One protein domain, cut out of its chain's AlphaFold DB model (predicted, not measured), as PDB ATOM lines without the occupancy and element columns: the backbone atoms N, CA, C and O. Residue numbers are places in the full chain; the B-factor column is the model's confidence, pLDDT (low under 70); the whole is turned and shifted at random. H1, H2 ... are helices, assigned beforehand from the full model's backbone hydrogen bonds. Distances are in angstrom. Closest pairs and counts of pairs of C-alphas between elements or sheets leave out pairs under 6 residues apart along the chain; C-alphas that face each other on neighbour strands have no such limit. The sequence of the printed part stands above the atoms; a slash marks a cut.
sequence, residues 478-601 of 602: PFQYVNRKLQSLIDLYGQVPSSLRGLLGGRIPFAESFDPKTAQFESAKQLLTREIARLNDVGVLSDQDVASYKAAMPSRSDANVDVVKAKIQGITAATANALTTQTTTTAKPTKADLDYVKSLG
ATOM      1  N   PRO A 478     173.490 145.750 170.130       82.56
ATOM      2  CA  PRO A 478     172.640 146.689 170.857       82.56
ATOM      3  C   PRO A 478     173.468 147.622 171.749       82.56
ATOM      4  O   PRO A 478     173.158 148.808 171.844       82.56
ATOM      5  N   PHE A 479     174.576 147.136 172.316       86.38
ATOM      6  CA  PHE A 479     175.438 147.940 173.178       86.38
ATOM      7  C   PHE A 479     176.156 149.049 172.405       86.38
ATOM      8  O   PHE A 479     176.144 150.208 172.815       86.38
ATOM      9  N   GLN A 480     176.735 148.725 171.245       85.75
ATOM     10  CA  GLN A 480     177.375 149.727 170.383       85.75
ATOM     11  C   GLN A 480     176.365 150.722 169.804       85.75
ATOM     12  O   GLN A 480     176.688 151.898 169.625       85.75
ATOM     13  N   TYR A 481     175.151 150.265 169.491       86.81
ATOM     14  CA  TYR A 481     174.068 151.128 169.029       86.81
ATOM     15  C   TYR A 481     173.696 152.169 170.093       86.81
ATOM     16  O   TYR A 481     173.755 153.372 169.827       86.81
ATOM     17  N   VAL A 482     173.394 151.716 171.315       88.25
ATOM     18  CA  VAL A 482     173.018 152.604 172.420       88.25
ATOM     19  C   VAL A 482     174.176 153.531 172.800       88.25
ATOM     20  O   VAL A 482     173.955 154.730 172.964       88.25
ATOM     21  N   ASN A 483     175.418 153.032 172.848       88.56
ATOM     22  CA  ASN A 483     176.595 153.853 173.160       88.56
ATOM     23  C   ASN A 483     176.804 154.988 172.139       88.56
ATOM     24  O   ASN A 483     177.076 156.121 172.534       88.56
ATOM     25  N   ARG A 484     176.615 154.734 170.834       87.00
ATOM     26  CA  ARG A 484     176.695 155.790 169.805       87.00
ATOM     27  C   ARG A 484     175.626 156.863 169.996       87.00
ATOM     28  O   ARG A 484     175.937 158.049 169.939       87.00
ATOM     29  N   LYS A 485     174.381 156.463 170.262       89.00
ATOM     30  CA  LYS A 485     173.277 157.405 170.501       89.00
ATOM     31  C   LYS A 485     173.481 158.211 171.784       89.00
ATOM     32  O   LYS A 485     173.202 159.406 171.790       89.00
ATOM     33  N   LEU A 486     174.018 157.595 172.839       90.06
ATOM     34  CA  LEU A 486     174.421 158.294 174.062       90.06
ATOM     35  C   LEU A 486     175.513 159.331 173.788       90.06
ATOM     36  O   LEU A 486     175.436 160.438 174.317       90.06
ATOM     37  N   GLN A 487     176.480 159.020 172.922       88.88
ATOM     38  CA  GLN A 487     177.500 159.985 172.516       88.88
ATOM     39  C   GLN A 487     176.894 161.172 171.755       88.88
ATOM     40  O   GLN A 487     177.161 162.317 172.109       88.88
ATOM     41  N   SER A 488     175.996 160.926 170.795       88.50
ATOM     42  CA  SER A 488     175.259 162.008 170.121       88.50
ATOM     43  C   SER A 488     174.431 162.845 171.102       88.50
ATOM     44  O   SER A 488     174.303 164.058 170.943       88.50
ATOM     45  N   LEU A 489     173.884 162.211 172.141       89.31
ATOM     46  CA  LEU A 489     173.124 162.892 173.180       89.31
ATOM     47  C   LEU A 489     174.017 163.795 174.048       89.31
ATOM     48  O   LEU A 489     173.573 164.877 174.431       89.31
ATOM     49  N   ILE A 490     175.271 163.404 174.314       90.19
ATOM     50  CA  ILE A 490     176.277 164.278 174.947       90.19
ATOM     51  C   ILE A 490     176.544 165.498 174.075       90.19
ATOM     52  O   ILE A 490     176.589 166.611 174.594       90.19
ATOM     53  N   ASP A 491     176.722 165.302 172.770       89.75
ATOM     54  CA  ASP A 491     177.045 166.399 171.859       89.75
ATOM     55  C   ASP A 491     175.898 167.417 171.803       89.75
ATOM     56  O   ASP A 491     176.137 168.625 171.850       89.75
ATOM     57  N   LEU A 492     174.645 166.943 171.793       89.06
ATOM     58  CA  LEU A 492     173.457 167.792 171.924       89.06
ATOM     59  C   LEU A 492     173.395 168.480 173.293       89.06
ATOM     60  O   LEU A 492     173.135 169.677 173.368       89.06
ATOM     61  N   TYR A 493     173.691 167.762 174.379       90.19
ATOM     62  CA  TYR A 493     173.710 168.327 175.729       90.19
ATOM     63  C   TYR A 493     174.786 169.410 175.903       90.19
ATOM     64  O   TYR A 493     174.566 170.431 176.555       90.19
ATOM     65  N   GLY A 494     175.948 169.229 175.274       89.69
ATOM     66  CA  GLY A 494     177.027 170.213 175.245       89.69
ATOM     67  C   GLY A 494     176.624 171.511 174.545       89.69
ATOM     68  O   GLY A 494     177.100 172.579 174.928       89.69
ATOM     69  N   GLN A 495     175.709 171.432 173.576       91.50
ATOM     70  CA  GLN A 495     175.161 172.588 172.866       91.50
ATOM     71  C   GLN A 495     174.085 173.338 173.661       91.50
ATOM     72  O   GLN A 495     173.822 174.501 173.345       91.50
ATOM     73  N   VAL A 496     173.489 172.713 174.685       87.81
ATOM     74  CA  VAL A 496     172.555 173.378 175.603       87.81
ATOM     75  C   VAL A 496     173.326 174.422 176.422       87.81
ATOM     76  O   VAL A 496     174.340 174.062 177.044       87.81
ATOM     77  N   PRO A 497     172.873 175.693 176.456       87.50
ATOM     78  CA  PRO A 497     173.485 176.729 177.284       87.50
ATOM     79  C   PRO A 497     173.598 176.274 178.740       87.50
ATOM     80  O   PRO A 497     172.654 175.710 179.289       87.50
ATOM     81  N   SER A 498     174.737 176.524 179.388       85.50
ATOM     82  CA  SER A 498     174.975 176.085 180.772       85.50
ATOM     83  C   SER A 498     173.924 176.608 181.753       85.50
ATOM     84  O   SER A 498     173.559 175.891 182.677       85.50
ATOM     85  N   SER A 499     173.386 177.807 181.511       82.25
ATOM     86  CA  SER A 499     172.292 178.402 182.287       82.25
ATOM     87  C   SER A 499     170.962 177.654 182.168       82.25
ATOM     88  O   SER A 499     170.123 177.793 183.049       82.25
ATOM     89  N   LEU A 500     170.761 176.872 181.101       79.44
ATOM     90  CA  LEU A 500     169.527 176.123 180.829       79.44
ATOM     91  C   LEU A 500     169.641 174.635 181.168       79.44
ATOM     92  O   LEU A 500     168.643 173.912 181.170       79.44
ATOM     93  N   ARG A 501     170.843 174.159 181.504       82.44
ATOM     94  CA  ARG A 501     171.060 172.781 181.946       82.44
ATOM     95  C   ARG A 501     170.383 172.559 183.298       82.44
ATOM     96  O   ARG A 501     170.724 173.199 184.284       82.44
ATOM     97  N   GLY A 502     169.419 171.640 183.331       68.00
ATOM     98  CA  GLY A 502     168.644 171.312 184.534       68.00
ATOM     99  C   GLY A 502     167.301 172.042 184.658       68.00
ATOM    100  O   GLY A 502     166.498 171.666 185.511       68.00
ATOM    101  N   LEU A 503     167.007 173.011 183.779       64.69
ATOM    102  CA  LEU A 503     165.698 173.667 183.696       64.69
ATOM    103  C   LEU A 503     164.716 172.865 182.822       64.69
ATOM    104  O   LEU A 503     165.097 172.184 181.870       64.69
ATOM    105  N   LEU A 504     163.428 172.917 183.176       51.69
ATOM    106  CA  LEU A 504     162.369 172.114 182.558       51.69
ATOM    107  C   LEU A 504     162.186 172.463 181.071       51.69
ATOM    108  O   LEU A 504     161.741 173.557 180.730       51.69
ATOM    109  N   GLY A 505     162.482 171.506 180.186       57.19
ATOM    110  CA  GLY A 505     162.068 171.539 178.778       57.19
ATOM    111  C   GLY A 505     162.634 172.693 177.949       57.19
ATOM    112  O   GLY A 505     162.026 173.050 176.950       57.19
ATOM    113  N   GLY A 506     163.748 173.310 178.359       51.53
ATOM    114  CA  GLY A 506     164.319 174.458 177.641       51.53
ATOM    115  C   GLY A 506     163.562 175.765 177.821       51.53
ATOM    116  O   GLY A 506     163.827 176.715 177.085       51.53
ATOM    117  N   ARG A 507     162.643 175.831 178.793       48.78
ATOM    118  CA  ARG A 507     162.044 177.099 179.196       48.78
ATOM    119  C   ARG A 507     163.031 177.880 180.040       48.78
ATOM    120  O   ARG A 507     163.399 177.473 181.142       48.78
ATOM    121  N   ILE A 508     163.421 179.028 179.508       52.44
ATOM    122  CA  ILE A 508     164.074 180.075 180.272       52.44
ATOM    123  C   ILE A 508     162.989 180.636 181.200       52.44
ATOM    124  O   ILE A 508     161.971 181.120 180.696       52.44
ATOM    125  N   PRO A 509     163.122 180.561 182.537       42.41
ATOM    126  CA  PRO A 509     162.222 181.308 183.402       42.41
ATOM    127  C   PRO A 509     162.263 182.771 182.942       42.41
ATOM    128  O   PRO A 509     163.346 183.325 182.771       42.41
ATOM    129  N   PHE A 510     161.089 183.351 182.672       44.31
ATOM    130  CA  PHE A 510     160.882 184.715 182.156       44.31
ATOM    131  C   PHE A 510     161.055 184.959 180.642       44.31
ATOM    132  O   PHE A 510     160.807 186.083 180.217       44.31
ATOM    133  N   ALA A 511     161.386 183.959 179.809       45.31
ATOM    134  CA  ALA A 511     161.323 184.117 178.348       45.31
ATOM    135  C   ALA A 511     160.285 183.171 177.724       45.31
ATOM    136  O   ALA A 511     160.310 181.963 177.944       45.31
ATOM    137  N   GLU A 512     159.387 183.722 176.906       49.62
ATOM    138  CA  GLU A 512     158.315 182.996 176.200       49.62
ATOM    139  C   GLU A 512     158.819 182.057 175.086       49.62
ATOM    140  O   GLU A 512     158.028 181.368 174.445       49.62
ATOM    141  N   SER A 513     160.132 181.999 174.845       50.38
ATOM    142  CA  SER A 513     160.731 181.188 173.783       50.38
ATOM    143  C   SER A 513     161.428 179.943 174.333       50.38
ATOM    144  O   SER A 513     162.143 179.978 175.335       50.38
ATOM    145  N   PHE A 514     161.207 178.816 173.654       64.94
ATOM    146  CA  PHE A 514     161.960 177.586 173.869       64.94
ATOM    147  C   PHE A 514     163.314 177.704 173.181       64.94
ATOM    148  O   PHE A 514     163.376 178.013 171.990       64.94
ATOM    149  N   ASP A 515     164.393 177.398 173.898       80.12
ATOM    150  CA  ASP A 515     165.685 177.230 173.245       80.12
ATOM    151  C   ASP A 515     165.631 175.982 172.330       80.12
ATOM    152  O   ASP A 515     165.409 174.864 172.818       80.12
ATOM    153  N   PRO A 516     165.816 176.133 171.004       75.88
ATOM    154  CA  PRO A 516     165.626 175.043 170.048       75.88
ATOM    155  C   PRO A 516     166.609 173.889 170.274       75.88
ATOM    156  O   PRO A 516     166.267 172.733 170.024       75.88
ATOM    157  N   LYS A 517     167.807 174.172 170.799       83.50
ATOM    158  CA  LYS A 517     168.813 173.146 171.112       83.50
ATOM    159  C   LYS A 517     168.388 172.303 172.309       83.50
ATOM    160  O   LYS A 517     168.561 171.087 172.299       83.50
ATOM    161  N   THR A 518     167.774 172.926 173.311       80.56
ATOM    162  CA  THR A 518     167.232 172.213 174.469       80.56
ATOM    163  C   THR A 518     166.031 171.348 174.087       80.56
ATOM    164  O   THR A 518     165.950 170.196 174.512       80.56
ATOM    165  N   ALA A 519     165.142 171.847 173.223       74.38
ATOM    166  CA  ALA A 519     164.039 171.052 172.680       74.38
ATOM    167  C   ALA A 519     164.544 169.850 171.856       74.38
ATOM    168  O   ALA A 519     164.061 168.729 172.022       74.38
ATOM    169  N   GLN A 520     165.563 170.061 171.015       80.00
ATOM    170  CA  GLN A 520     166.209 168.998 170.244       80.00
ATOM    171  C   GLN A 520     166.850 167.938 171.153       80.00
ATOM    172  O   GLN A 520     166.687 166.742 170.912       80.00
ATOM    173  N   PHE A 521     167.543 168.364 172.212       88.12
ATOM    174  CA  PHE A 521     168.128 167.470 173.209       88.12
ATOM    175  C   PHE A 521     167.063 166.610 173.913       88.12
ATOM    176  O   PHE A 521     167.203 165.387 173.961       88.12
ATOM    177  N   GLU A 522     165.988 167.216 174.426       82.38
ATOM    178  CA  GLU A 522     164.923 166.480 175.123       82.38
ATOM    179  C   GLU A 522     164.198 165.505 174.184       82.38
ATOM    180  O   GLU A 522     163.932 164.362 174.560       82.38
ATOM    181  N   SER A 523     163.959 165.904 172.932       79.69
ATOM    182  CA  SER A 523     163.398 165.018 171.908       79.69
ATOM    183  C   SER A 523     164.307 163.809 171.642       79.69
ATOM    184  O   SER A 523     163.850 162.664 171.682       79.69
ATOM    185  N   ALA A 524     165.613 164.036 171.455       83.81
ATOM    186  CA  ALA A 524     166.590 162.968 171.240       83.81
ATOM    187  C   ALA A 524     166.696 162.021 172.449       83.81
ATOM    188  O   ALA A 524     166.779 160.802 172.286       83.81
ATOM    189  N   LYS A 525     166.632 162.563 173.670       88.44
ATOM    190  CA  LYS A 525     166.629 161.787 174.915       88.44
ATOM    191  C   LYS A 525     165.388 160.903 175.037       88.44
ATOM    192  O   LYS A 525     165.501 159.721 175.380       88.44
ATOM    193  N   GLN A 526     164.206 161.453 174.759       83.62
ATOM    194  CA  GLN A 526     162.954 160.691 174.762       83.62
ATOM    195  C   GLN A 526     162.979 159.574 173.719       83.62
ATOM    196  O   GLN A 526     162.579 158.448 174.020       83.62
ATOM    197  N   LEU A 527     163.487 159.861 172.516       82.62
ATOM    198  CA  LEU A 527     163.628 158.868 171.459       82.62
ATOM    199  C   LEU A 527     164.538 157.715 171.901       82.62
ATOM    200  O   LEU A 527     164.116 156.561 171.856       82.62
ATOM    201  N   LEU A 528     165.730 158.020 172.422       88.06
ATOM    202  CA  LEU A 528     166.669 157.004 172.903       88.06
ATOM    203  C   LEU A 528     166.087 156.167 174.054       88.06
ATOM    204  O   LEU A 528     166.293 154.958 174.109       88.06
ATOM    205  N   THR A 529     165.310 156.784 174.948       86.31
ATOM    206  CA  THR A 529     164.621 156.061 176.034       86.31
ATOM    207  C   THR A 529     163.649 155.018 175.480       86.31
ATOM    208  O   THR A 529     163.606 153.889 175.969       86.31
ATOM    209  N   ARG A 530     162.895 155.369 174.431       81.94
ATOM    210  CA  ARG A 530     161.975 154.442 173.753       81.94
ATOM    211  C   ARG A 530     162.724 153.337 173.013       81.94
ATOM    212  O   ARG A 530     162.276 152.196 173.023       81.94
ATOM    213  N   GLU A 531     163.845 153.661 172.374       83.44
ATOM    214  CA  GLU A 531     164.684 152.677 171.683       83.44
ATOM    215  C   GLU A 531     165.257 151.640 172.659       83.44
ATOM    216  O   GLU A 531     165.129 150.447 172.408       83.44
ATOM    217  N   ILE A 532     165.796 152.062 173.809       88.00
ATOM    218  CA  ILE A 532     166.305 151.143 174.845       88.00
ATOM    219  C   ILE A 532     165.194 150.245 175.396       88.00
ATOM    220  O   ILE A 532     165.407 149.044 175.536       88.00
ATOM    221  N   ALA A 533     164.006 150.796 175.670       83.00
ATOM    222  CA  ALA A 533     162.868 150.001 176.133       83.00
ATOM    223  C   ALA A 533     162.487 148.910 175.118       83.00
ATOM    224  O   ALA A 533     162.319 147.754 175.481       83.00
ATOM    225  N   ARG A 534     162.466 149.242 173.823       79.38
ATOM    226  CA  ARG A 534     162.180 148.263 172.761       79.38
ATOM    227  C   ARG A 534     163.247 147.184 172.651       79.38
ATOM    228  O   ARG A 534     162.912 146.030 172.416       79.38
ATOM    229  N   LEU A 535     164.518 147.555 172.801       84.19
ATOM    230  CA  LEU A 535     165.627 146.603 172.812       84.19
ATOM    231  C   LEU A 535     165.534 145.639 174.012       84.19
ATOM    232  O   LEU A 535     165.877 144.465 173.877       84.19
ATOM    233  N   ASN A 536     165.008 146.095 175.151       86.75
ATOM    234  CA  ASN A 536     164.655 145.212 176.265       86.75
ATOM    235  C   ASN A 536     163.507 144.265 175.896       86.75
ATOM    236  O   ASN A 536     163.629 143.052 176.022       86.75
ATOM    237  N   ASP A 537     162.416 144.806 175.348       74.38
ATOM    238  CA  ASP A 537     161.211 144.030 175.036       74.38
ATOM    239  C   ASP A 537     161.465 142.884 174.034       74.38
ATOM    240  O   ASP A 537     160.784 141.851 174.063       74.38
ATOM    241  N   VAL A 538     162.439 143.054 173.128       73.62
ATOM    242  CA  VAL A 538     162.867 142.016 172.168       73.62
ATOM    243  C   VAL A 538     163.963 141.093 172.708       73.62
ATOM    244  O   VAL A 538     164.445 140.229 171.977       73.62
ATOM    245  N   GLY A 539     164.370 141.264 173.966       76.69
ATOM    246  CA  GLY A 539     165.350 140.420 174.643       76.69
ATOM    247  C   GLY A 539     166.791 140.603 174.159       76.69
ATOM    248  O   GLY A 539     167.595 139.682 174.301       76.69
ATOM    249  N   VAL A 540     167.133 141.748 173.553       81.25
ATOM    250  CA  VAL A 540     168.530 142.054 173.169       81.25
ATOM    251  C   VAL A 540     169.264 142.909 174.202       81.25
ATOM    252  O   VAL A 540     170.488 142.981 174.155       81.25
ATOM    253  N   LEU A 541     168.545 143.528 175.139       85.38
ATOM    254  CA  LEU A 541     169.093 144.127 176.357       85.38
ATOM    255  C   LEU A 541     168.442 143.476 177.576       85.38
ATOM    256  O   LEU A 541     167.275 143.100 177.512       85.38
ATOM    257  N   SER A 542     169.180 143.365 178.679       85.06
ATOM    258  CA  SER A 542     168.616 142.965 179.971       85.06
ATOM    259  C   SER A 542     168.033 144.164 180.731       85.06
ATOM    260  O   SER A 542     168.404 145.315 180.486       85.06
ATOM    261  N   ASP A 543     167.195 143.902 181.735       81.00
ATOM    262  CA  ASP A 543     166.706 144.940 182.656       81.00
ATOM    263  C   ASP A 543     167.854 145.690 183.355       81.00
ATOM    264  O   ASP A 543     167.775 146.901 183.588       81.00
ATOM    265  N   GLN A 544     168.956 144.991 183.649       84.75
ATOM    266  CA  GLN A 544     170.154 145.591 184.232       84.75
ATOM    267  C   GLN A 544     170.852 146.541 183.246       84.75
ATOM    268  O   GLN A 544     171.303 147.619 183.652       84.75
ATOM    269  N   ASP A 545     170.908 146.190 181.961       86.69
ATOM    270  CA  ASP A 545     171.464 147.060 180.919       86.69
ATOM    271  C   ASP A 545     170.611 148.318 180.759       86.69
ATOM    272  O   ASP A 545     171.132 149.432 180.726       86.69
ATOM    273  N   VAL A 546     169.287 148.160 180.738       89.12
ATOM    274  CA  VAL A 546     168.328 149.269 180.645       89.12
ATOM    275  C   VAL A 546     168.470 150.220 181.826       89.12
ATOM    276  O   VAL A 546     168.535 151.437 181.632       89.12
ATOM    277  N   ALA A 547     168.553 149.685 183.046       85.81
ATOM    278  CA  ALA A 547     168.773 150.479 184.248       85.81
ATOM    279  C   ALA A 547     170.109 151.235 184.183       85.81
ATOM    280  O   ALA A 547     170.152 152.431 184.485       85.81
ATOM    281  N   SER A 548     171.169 150.567 183.722       86.31
ATOM    282  CA  SER A 548     172.490 151.172 183.538       86.31
ATOM    283  C   SER A 548     172.423 152.319 182.529       86.31
ATOM    284  O   SER A 548     172.777 153.452 182.853       86.31
ATOM    285  N   TYR A 549     171.870 152.085 181.338       92.50
ATOM    286  CA  TYR A 549     171.736 153.116 180.312       92.50
ATOM    287  C   TYR A 549     170.891 154.301 180.762       92.50
ATOM    288  O   TYR A 549     171.278 155.448 180.540       92.50
ATOM    289  N   LYS A 550     169.779 154.049 181.456       89.12
ATOM    290  CA  LYS A 550     168.936 155.103 182.028       89.12
ATOM    291  C   LYS A 550     169.688 155.937 183.071       89.12
ATOM    292  O   LYS A 550     169.487 157.147 183.120       89.12
ATOM    293  N   ALA A 551     170.562 155.318 183.867       86.94
ATOM    294  CA  ALA A 551     171.390 156.014 184.852       86.94
ATOM    295  C   ALA A 551     172.510 156.862 184.217       86.94
ATOM    296  O   ALA A 551     172.883 157.894 184.778       86.94
ATOM    297  N   ALA A 552     173.032 156.460 183.051       87.31
ATOM    298  CA  ALA A 552     174.026 157.248 182.316       87.31
ATOM    299  C   ALA A 552     173.439 158.306 181.385       87.31
ATOM    300  O   ALA A 552     174.185 159.171 180.923       87.31
ATOM    301  N   MET A 553     172.133 158.272 181.105       89.81
ATOM    302  CA  MET A 553     171.504 159.363 180.372       89.81
ATOM    303  C   MET A 553     171.710 160.686 181.119       89.81
ATOM    304  O   MET A 553     171.529 160.727 182.340       89.81
ATOM    305  N   PRO A 554     172.012 161.785 180.405       86.25
ATOM    306  CA  PRO A 554     172.119 163.099 181.016       86.25
ATOM    307  C   PRO A 554     170.818 163.426 181.759       86.25
ATOM    308  O   PRO A 554     169.720 163.465 181.183       86.25
ATOM    309  N   SER A 555     170.933 163.601 183.070       81.94
ATOM    310  CA  SER A 555     169.816 163.877 183.966       81.94
ATOM    311  C   SER A 555     169.745 165.362 184.311       81.94
ATOM    312  O   SER A 555     170.674 166.130 184.068       81.94
ATOM    313  N   ARG A 556     168.622 165.784 184.899       70.62
ATOM    314  CA  ARG A 556     168.403 167.188 185.281       70.62
ATOM    315  C   ARG A 556     169.391 167.683 186.342       70.62
ATOM    316  O   ARG A 556     169.632 168.877 186.416       70.62
ATOM    317  N   SER A 557     169.964 166.781 187.137       75.19
ATOM    318  CA  SER A 557     170.963 167.112 188.157       75.19
ATOM    319  C   SER A 557     172.391 167.206 187.610       75.19
ATOM    320  O   SER A 557     173.299 167.576 188.348       75.19
ATOM    321  N   ASP A 558     172.620 166.883 186.334       80.12
ATOM    322  CA  ASP A 558     173.964 166.836 185.757       80.12
ATOM    323  C   ASP A 558     174.394 168.196 185.196       80.12
ATOM    324  O   ASP A 558     174.563 168.355 183.997       80.12
ATOM    325  N   ALA A 559     174.611 169.191 186.058       75.06
ATOM    326  CA  ALA A 559     174.980 170.550 185.631       75.06
ATOM    327  C   ALA A 559     176.270 170.619 184.779       75.06
ATOM    328  O   ALA A 559     176.461 171.550 183.990       75.06
ATOM    329  N   ASN A 560     177.159 169.628 184.916       83.88
ATOM    330  CA  ASN A 560     178.434 169.566 184.214       83.88
ATOM    331  C   ASN A 560     178.438 168.468 183.132       83.88
ATOM    332  O   ASN A 560     178.233 167.288 183.420       83.88
ATOM    333  N   VAL A 561     178.757 168.854 181.891       85.38
ATOM    334  CA  VAL A 561     178.906 167.934 180.751       85.38
ATOM    335  C   VAL A 561     179.994 166.881 180.987       85.38
ATOM    336  O   VAL A 561     179.878 165.767 180.485       85.38
ATOM    337  N   ASP A 562     181.017 167.187 181.785       86.81
ATOM    338  CA  ASP A 562     182.099 166.247 182.082       86.81
ATOM    339  C   ASP A 562     181.629 165.104 182.988       86.81
ATOM    340  O   ASP A 562     182.062 163.966 182.819       86.81
ATOM    341  N   VAL A 563     180.664 165.365 183.879       85.50
ATOM    342  CA  VAL A 563     180.008 164.318 184.680       85.50
ATOM    343  C   VAL A 563     179.212 163.384 183.770       85.50
ATOM    344  O   VAL A 563     179.281 162.165 183.914       85.50
ATOM    345  N   VAL A 564     178.503 163.942 182.789       84.44
ATOM    346  CA  VAL A 564     177.750 163.166 181.793       84.44
ATOM    347  C   VAL A 564     178.692 162.314 180.933       84.44
ATOM    348  O   VAL A 564     178.452 161.120 180.753       84.44
ATOM    349  N   LYS A 565     179.803 162.894 180.457       87.62
ATOM    350  CA  LYS A 565     180.848 162.164 179.724       87.62
ATOM    351  C   LYS A 565     181.423 161.022 180.557       87.62
ATOM    352  O   LYS A 565     181.530 159.912 180.047       87.62
ATOM    353  N   ALA A 566     181.734 161.263 181.831       87.12
ATOM    354  CA  ALA A 566     182.279 160.245 182.726       87.12
ATOM    355  C   ALA A 566     181.302 159.076 182.947       87.12
ATOM    356  O   ALA A 566     181.711 157.918 182.878       87.12
ATOM    357  N   LYS A 567     180.000 159.352 183.137       86.88
ATOM    358  CA  LYS A 567     178.966 158.305 183.250       86.88
ATOM    359  C   LYS A 567     178.918 157.415 182.006       86.88
ATOM    360  O   LYS A 567     178.906 156.191 182.118       86.88
ATOM    361  N   ILE A 568     178.923 158.023 180.821       83.25
ATOM    362  CA  ILE A 568     178.823 157.294 179.549       83.25
ATOM    363  C   ILE A 568     180.119 156.539 179.229       83.25
ATOM    364  O   ILE A 568     180.061 155.402 178.761       83.25
ATOM    365  N   GLN A 569     181.285 157.109 179.543       84.69
ATOM    366  CA  GLN A 569     182.565 156.402 179.455       84.69
ATOM    367  C   GLN A 569     182.600 155.183 180.383       84.69
ATOM    368  O   GLN A 569     183.037 154.115 179.958       84.69
ATOM    369  N   GLY A 570     182.069 155.306 181.605       84.25
ATOM    370  CA  GLY A 570     181.933 154.189 182.542       84.25
ATOM    371  C   GLY A 570     181.097 153.040 181.972       84.25
ATOM    372  O   GLY A 570     181.518 151.886 182.027       84.25
ATOM    373  N   ILE A 571     179.960 153.348 181.340       84.56
ATOM    374  CA  ILE A 571     179.132 152.330 180.672       84.56
ATOM    375  C   ILE A 571     179.812 151.753 179.439       84.56
ATOM    376  O   ILE A 571     179.752 150.546 179.215       84.56
ATOM    377  N   THR A 572     180.481 152.581 178.642       80.62
ATOM    378  CA  THR A 572     181.194 152.113 177.447       80.62
ATOM    379  C   THR A 572     182.298 151.127 177.834       80.62
ATOM    380  O   THR A 572     182.428 150.078 177.211       80.62
ATOM    381  N   ALA A 573     183.035 151.401 178.914       79.25
ATOM    382  CA  ALA A 573     184.041 150.488 179.451       79.25
ATOM    383  C   ALA A 573     183.420 149.200 180.027       79.25
ATOM    384  O   ALA A 573     183.910 148.104 179.754       79.25
ATOM    385  N   ALA A 574     182.317 149.307 180.777       75.88
ATOM    386  CA  ALA A 574     181.617 148.147 181.334       75.88
ATOM    387  C   ALA A 574     181.048 147.224 180.240       75.88
ATOM    388  O   ALA A 574     181.201 146.006 180.305       75.88
ATOM    389  N   THR A 575     180.451 147.806 179.198       77.25
ATOM    390  CA  THR A 575     179.883 147.068 178.056       77.25
ATOM    391  C   THR A 575     180.960 146.486 177.143       77.25
ATOM    392  O   THR A 575     180.793 145.372 176.650       77.25
ATOM    393  N   ALA A 576     182.098 147.169 176.971       73.25
ATOM    394  CA  ALA A 576     183.254 146.614 176.271       73.25
ATOM    395  C   ALA A 576     183.781 145.347 176.967       73.25
ATOM    396  O   ALA A 576     184.010 144.347 176.295       73.25
ATOM    397  N   ASN A 577     183.880 145.353 178.302       71.06
ATOM    398  CA  ASN A 577     184.314 144.190 179.085       71.06
ATOM    399  C   ASN A 577     183.304 143.025 179.044       71.06
ATOM    400  O   ASN A 577     183.698 141.856 179.018       71.06
ATOM    401  N   ALA A 578     182.001 143.326 179.005       63.41
ATOM    402  CA  ALA A 578     180.957 142.315 178.837       63.41
ATOM    403  C   ALA A 578     181.052 141.616 177.466       63.41
ATOM    404  O   ALA A 578     180.915 140.393 177.384       63.41
ATOM    405  N   LEU A 579     181.375 142.373 176.409       60.06
ATOM    406  CA  LEU A 579     181.582 141.847 175.058       60.06
ATOM    407  C   LEU A 579     182.749 140.855 174.991       60.06
ATOM    408  O   LEU A 579     182.607 139.780 174.410       60.06
ATOM    409  N   THR A 580     183.883 141.187 175.617       60.19
ATOM    410  CA  THR A 580     185.068 140.314 175.643       60.19
ATOM    411  C   THR A 580     184.776 138.992 176.349       60.19
ATOM    412  O   THR A 580     185.271 137.945 175.932       60.19
ATOM    413  N   THR A 581     183.929 139.030 177.383       53.53
ATOM    414  CA  THR A 581     183.581 137.861 178.200       53.53
ATOM    415  C   THR A 581     182.631 136.902 177.465       53.53
ATOM    416  O   THR A 581     182.805 135.687 177.567       53.53
ATOM    417  N   GLN A 582     181.685 137.413 176.660       50.72
ATOM    418  CA  GLN A 582     180.776 136.585 175.845       50.72
ATOM    419  C   GLN A 582     181.477 135.856 174.689       50.72
ATOM    420  O   GLN A 582     181.108 134.732 174.359       50.72
ATOM    421  N   THR A 583     182.516 136.442 174.086       46.59
ATOM    422  CA  THR A 583     183.282 135.769 173.018       46.59
ATOM    423  C   THR A 583     184.158 134.617 173.513       46.59
ATOM    424  O   THR A 583     184.540 133.760 172.722       46.59
ATOM    425  N   THR A 584     184.474 134.563 174.810       43.88
ATOM    426  CA  THR A 584     185.318 133.506 175.397       43.88
ATOM    427  C   THR A 584     184.536 132.335 175.993       43.88
ATOM    428  O   THR A 584     185.135 131.318 176.336       43.88
ATOM    429  N   THR A 585     183.209 132.432 176.088       38.91
ATOM    430  CA  THR A 585     182.329 131.381 176.621       38.91
ATOM    431  C   THR A 585     181.524 130.683 175.523       38.91
ATOM    432  O   THR A 585     180.345 130.386 175.694       38.91
ATOM    433  N   THR A 586     182.146 130.313 174.401       43.22
ATOM    434  CA  THR A 586     181.647 129.149 173.653       43.22
ATOM    435  C   THR A 586     181.876 127.918 174.520       43.22
ATOM    436  O   THR A 586     182.955 127.319 174.500       43.22
ATOM    437  N   ALA A 587     180.883 127.575 175.342       47.84
ATOM    438  CA  ALA A 587     180.853 126.311 176.052       47.84
ATOM    439  C   ALA A 587     181.060 125.194 175.023       47.84
ATOM    440  O   ALA A 587     180.341 125.103 174.027       47.84
ATOM    441  N   LYS A 588     182.099 124.383 175.234       52.50
ATOM    442  CA  LYS A 588     182.360 123.197 174.420       52.50
ATOM    443  C   LYS A 588     181.065 122.366 174.422       52.50
ATOM    444  O   LYS A 588     180.576 122.103 175.523       52.50
ATOM    445  N   PRO A 589     180.497 122.003 173.256       55.28
ATOM    446  CA  PRO A 589     179.205 121.329 173.199       55.28
ATOM    447  C   PRO A 589     179.240 120.097 174.095       55.28
ATOM    448  O   PRO A 589     180.216 119.335 174.089       55.28
ATOM    449  N   THR A 590     178.211 119.951 174.923       77.88
ATOM    450  CA  THR A 590     178.147 118.831 175.852       77.88
ATOM    451  C   THR A 590     177.948 117.541 175.062       77.88
ATOM    452  O   THR A 590     177.510 117.539 173.911       77.88
ATOM    453  N   LYS A 591     178.271 116.401 175.677       77.31
ATOM    454  CA  LYS A 591     178.039 115.098 175.045       77.31
ATOM    455  C   LYS A 591     176.563 114.908 174.659       77.31
ATOM    456  O   LYS A 591     176.295 114.333 173.615       77.31
ATOM    457  N   ALA A 592     175.636 115.461 175.444       72.75
ATOM    458  CA  ALA A 592     174.207 115.434 175.145       72.75
ATOM    459  C   ALA A 592     173.856 116.233 173.877       72.75
ATOM    460  O   ALA A 592     173.082 115.748 173.056       72.75
ATOM    461  N   ASP A 593     174.480 117.398 173.671       62.66
ATOM    462  CA  ASP A 593     174.282 118.204 172.457       62.66
ATOM    463  C   ASP A 593     174.803 117.469 171.214       62.66
ATOM    464  O   ASP A 593     174.158 117.445 170.167       62.66
ATOM    465  N   LEU A 594     175.956 116.804 171.343       74.19
ATOM    466  CA  LEU A 594     176.542 116.001 170.267       74.19
ATOM    467  C   LEU A 594     175.713 114.746 169.957       74.19
ATOM    468  O   LEU A 594     175.588 114.369 168.792       74.19
ATOM    469  N   ASP A 595     175.145 114.106 170.975       80.56
ATOM    470  CA  ASP A 595     174.315 112.912 170.809       80.56
ATOM    471  C   ASP A 595     172.929 113.261 170.228       80.56
ATOM    472  O   ASP A 595     172.381 112.488 169.441       80.56
ATOM    473  N   TYR A 596     172.395 114.455 170.519       66.06
ATOM    474  CA  TYR A 596     171.175 114.978 169.895       66.06
ATOM    475  C   TYR A 596     171.370 115.315 168.410       66.06
ATOM    476  O   TYR A 596     170.542 114.954 167.581       66.06
ATOM    477  N   VAL A 597     172.492 115.933 168.030       73.38
ATOM    478  CA  VAL A 597     172.779 116.198 166.607       73.38
ATOM    479  C   VAL A 597     172.927 114.892 165.820       73.38
ATOM    480  O   VAL A 597     172.389 114.771 164.721       73.38
ATOM    481  N   LYS A 598     173.567 113.874 166.409       76.50
ATOM    482  CA  LYS A 598     173.667 112.540 165.797       76.50
ATOM    483  C   LYS A 598     172.318 111.838 165.660       76.50
ATOM    484  O   LYS A 598     172.121 111.098 164.701       76.50
ATOM    485  N   SER A 599     171.384 112.048 166.593       73.12
ATOM    486  CA  SER A 599     170.051 111.434 166.512       73.12
ATOM    487  C   SER A 599     169.168 112.055 165.422       73.12
ATOM    488  O   SER A 599     168.220 111.413 164.973       73.12
ATOM    489  N   LEU A 600     169.518 113.251 164.937       57.81
ATOM    490  CA  LEU A 600     168.872 113.922 163.805       57.81
ATOM    491  C   LEU A 600     169.404 113.477 162.428       57.81
ATOM    492  O   LEU A 600     168.881 113.928 161.411       57.81
ATOM    493  N   GLY A 601     170.400 112.581 162.375       61.09
ATOM    494  CA  GLY A 601     170.892 111.980 161.128       61.09
ATOM    495  C   GLY A 601     171.875 112.835 160.317       61.09
ATOM    496  O   GLY A 601     171.993 112.612 159.112       61.09
TER     497      GLY A 601
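AT A GLANCE: This is residues 478 to 601 of the 602 residues of an uncharacterized protein of uncultured bacterium (UniProt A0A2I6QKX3). Four helices, H4, H1, H2 and H3, stand side by side in an up-and-down bundle, each running against the one before it in the chain, with H3 much shorter than the others. From one end of the bundle a thin arm sticks out, residues 580 to 601, made of the last residues of H4, a link and the small helix H5; at the other end lies the long loop of residues 496 to 515. The printed part has 124 residues with five named helices, in the order H1, H2, H3, H4, H5, and no named strand; its class is all helix. It is only just loose, close to extended, with a radius of gyration of the C-alphas of 20.4 A, and it spans 75 by 24 by 18 A, the arm making much of the length.

IN THESE COORDINATES: The longest helix, H4, holds residues 561 to 583 and measures 33.4 A from first to last C-alpha, starting at C-alpha 561 (178.906, 167.934, 180.751). H1, residues 478 to 495, measures 26.1 A and begins at C-alpha 478 (172.640, 146.689, 170.857). H2, residues 516 to 537, measures 31.7 A. H3, residues 543 to 552, measures 14.3 A. H5, residues 591 to 599, measures 12.2 A and ends at C-alpha 599 (170.051, 111.434, 166.512).

HOW THE PARTS SIT: H4 touches H1 at a shallow tilt of 10 degrees, opposite ways; their closest C-alphas, of Val 561 and Gly 494, are 6.2 A apart. With residues 564 to 571 alone H4 touches H3, its partner in a helical hairpin, at a shallow tilt of 28 degrees, opposite ways; the closest C-alphas, of Lys 567 and Ala 552, are 5.1 A apart. H1 and H2 form a hairpin and touch at 14 degrees, a shallow tilt, with the C-alphas of Leu 492 and Phe 521 closest at 5.5 A. H2 and H3 form a hairpin too: H2 touches H3 with residues 529 to 536 alone, the C-alphas of Ile 532 and Val 546 being closest at 6.4 A. H1 and H3 are near each other, while H2 and H4 are apart. H5 touches no helix. In H1, H2, H3, H4 and H5 every O i to N i+4 pair is within hydrogen-bond range.

THE WHOLE: The two C-alphas farthest apart, of Phe 510 and Gly 601, are 76.4 A apart. Without residues 580 to 601, which stand free, the body has 102 residues and spans 47 by 26 by 18 A. The printed part has no cut. The link from H1 to H2 is long, with 20 residues; that from H2 to H3 is tight. The mean pLDDT of the printed part is 76.4, and residues 502 to 514 and 578 to 589 are among those under 70.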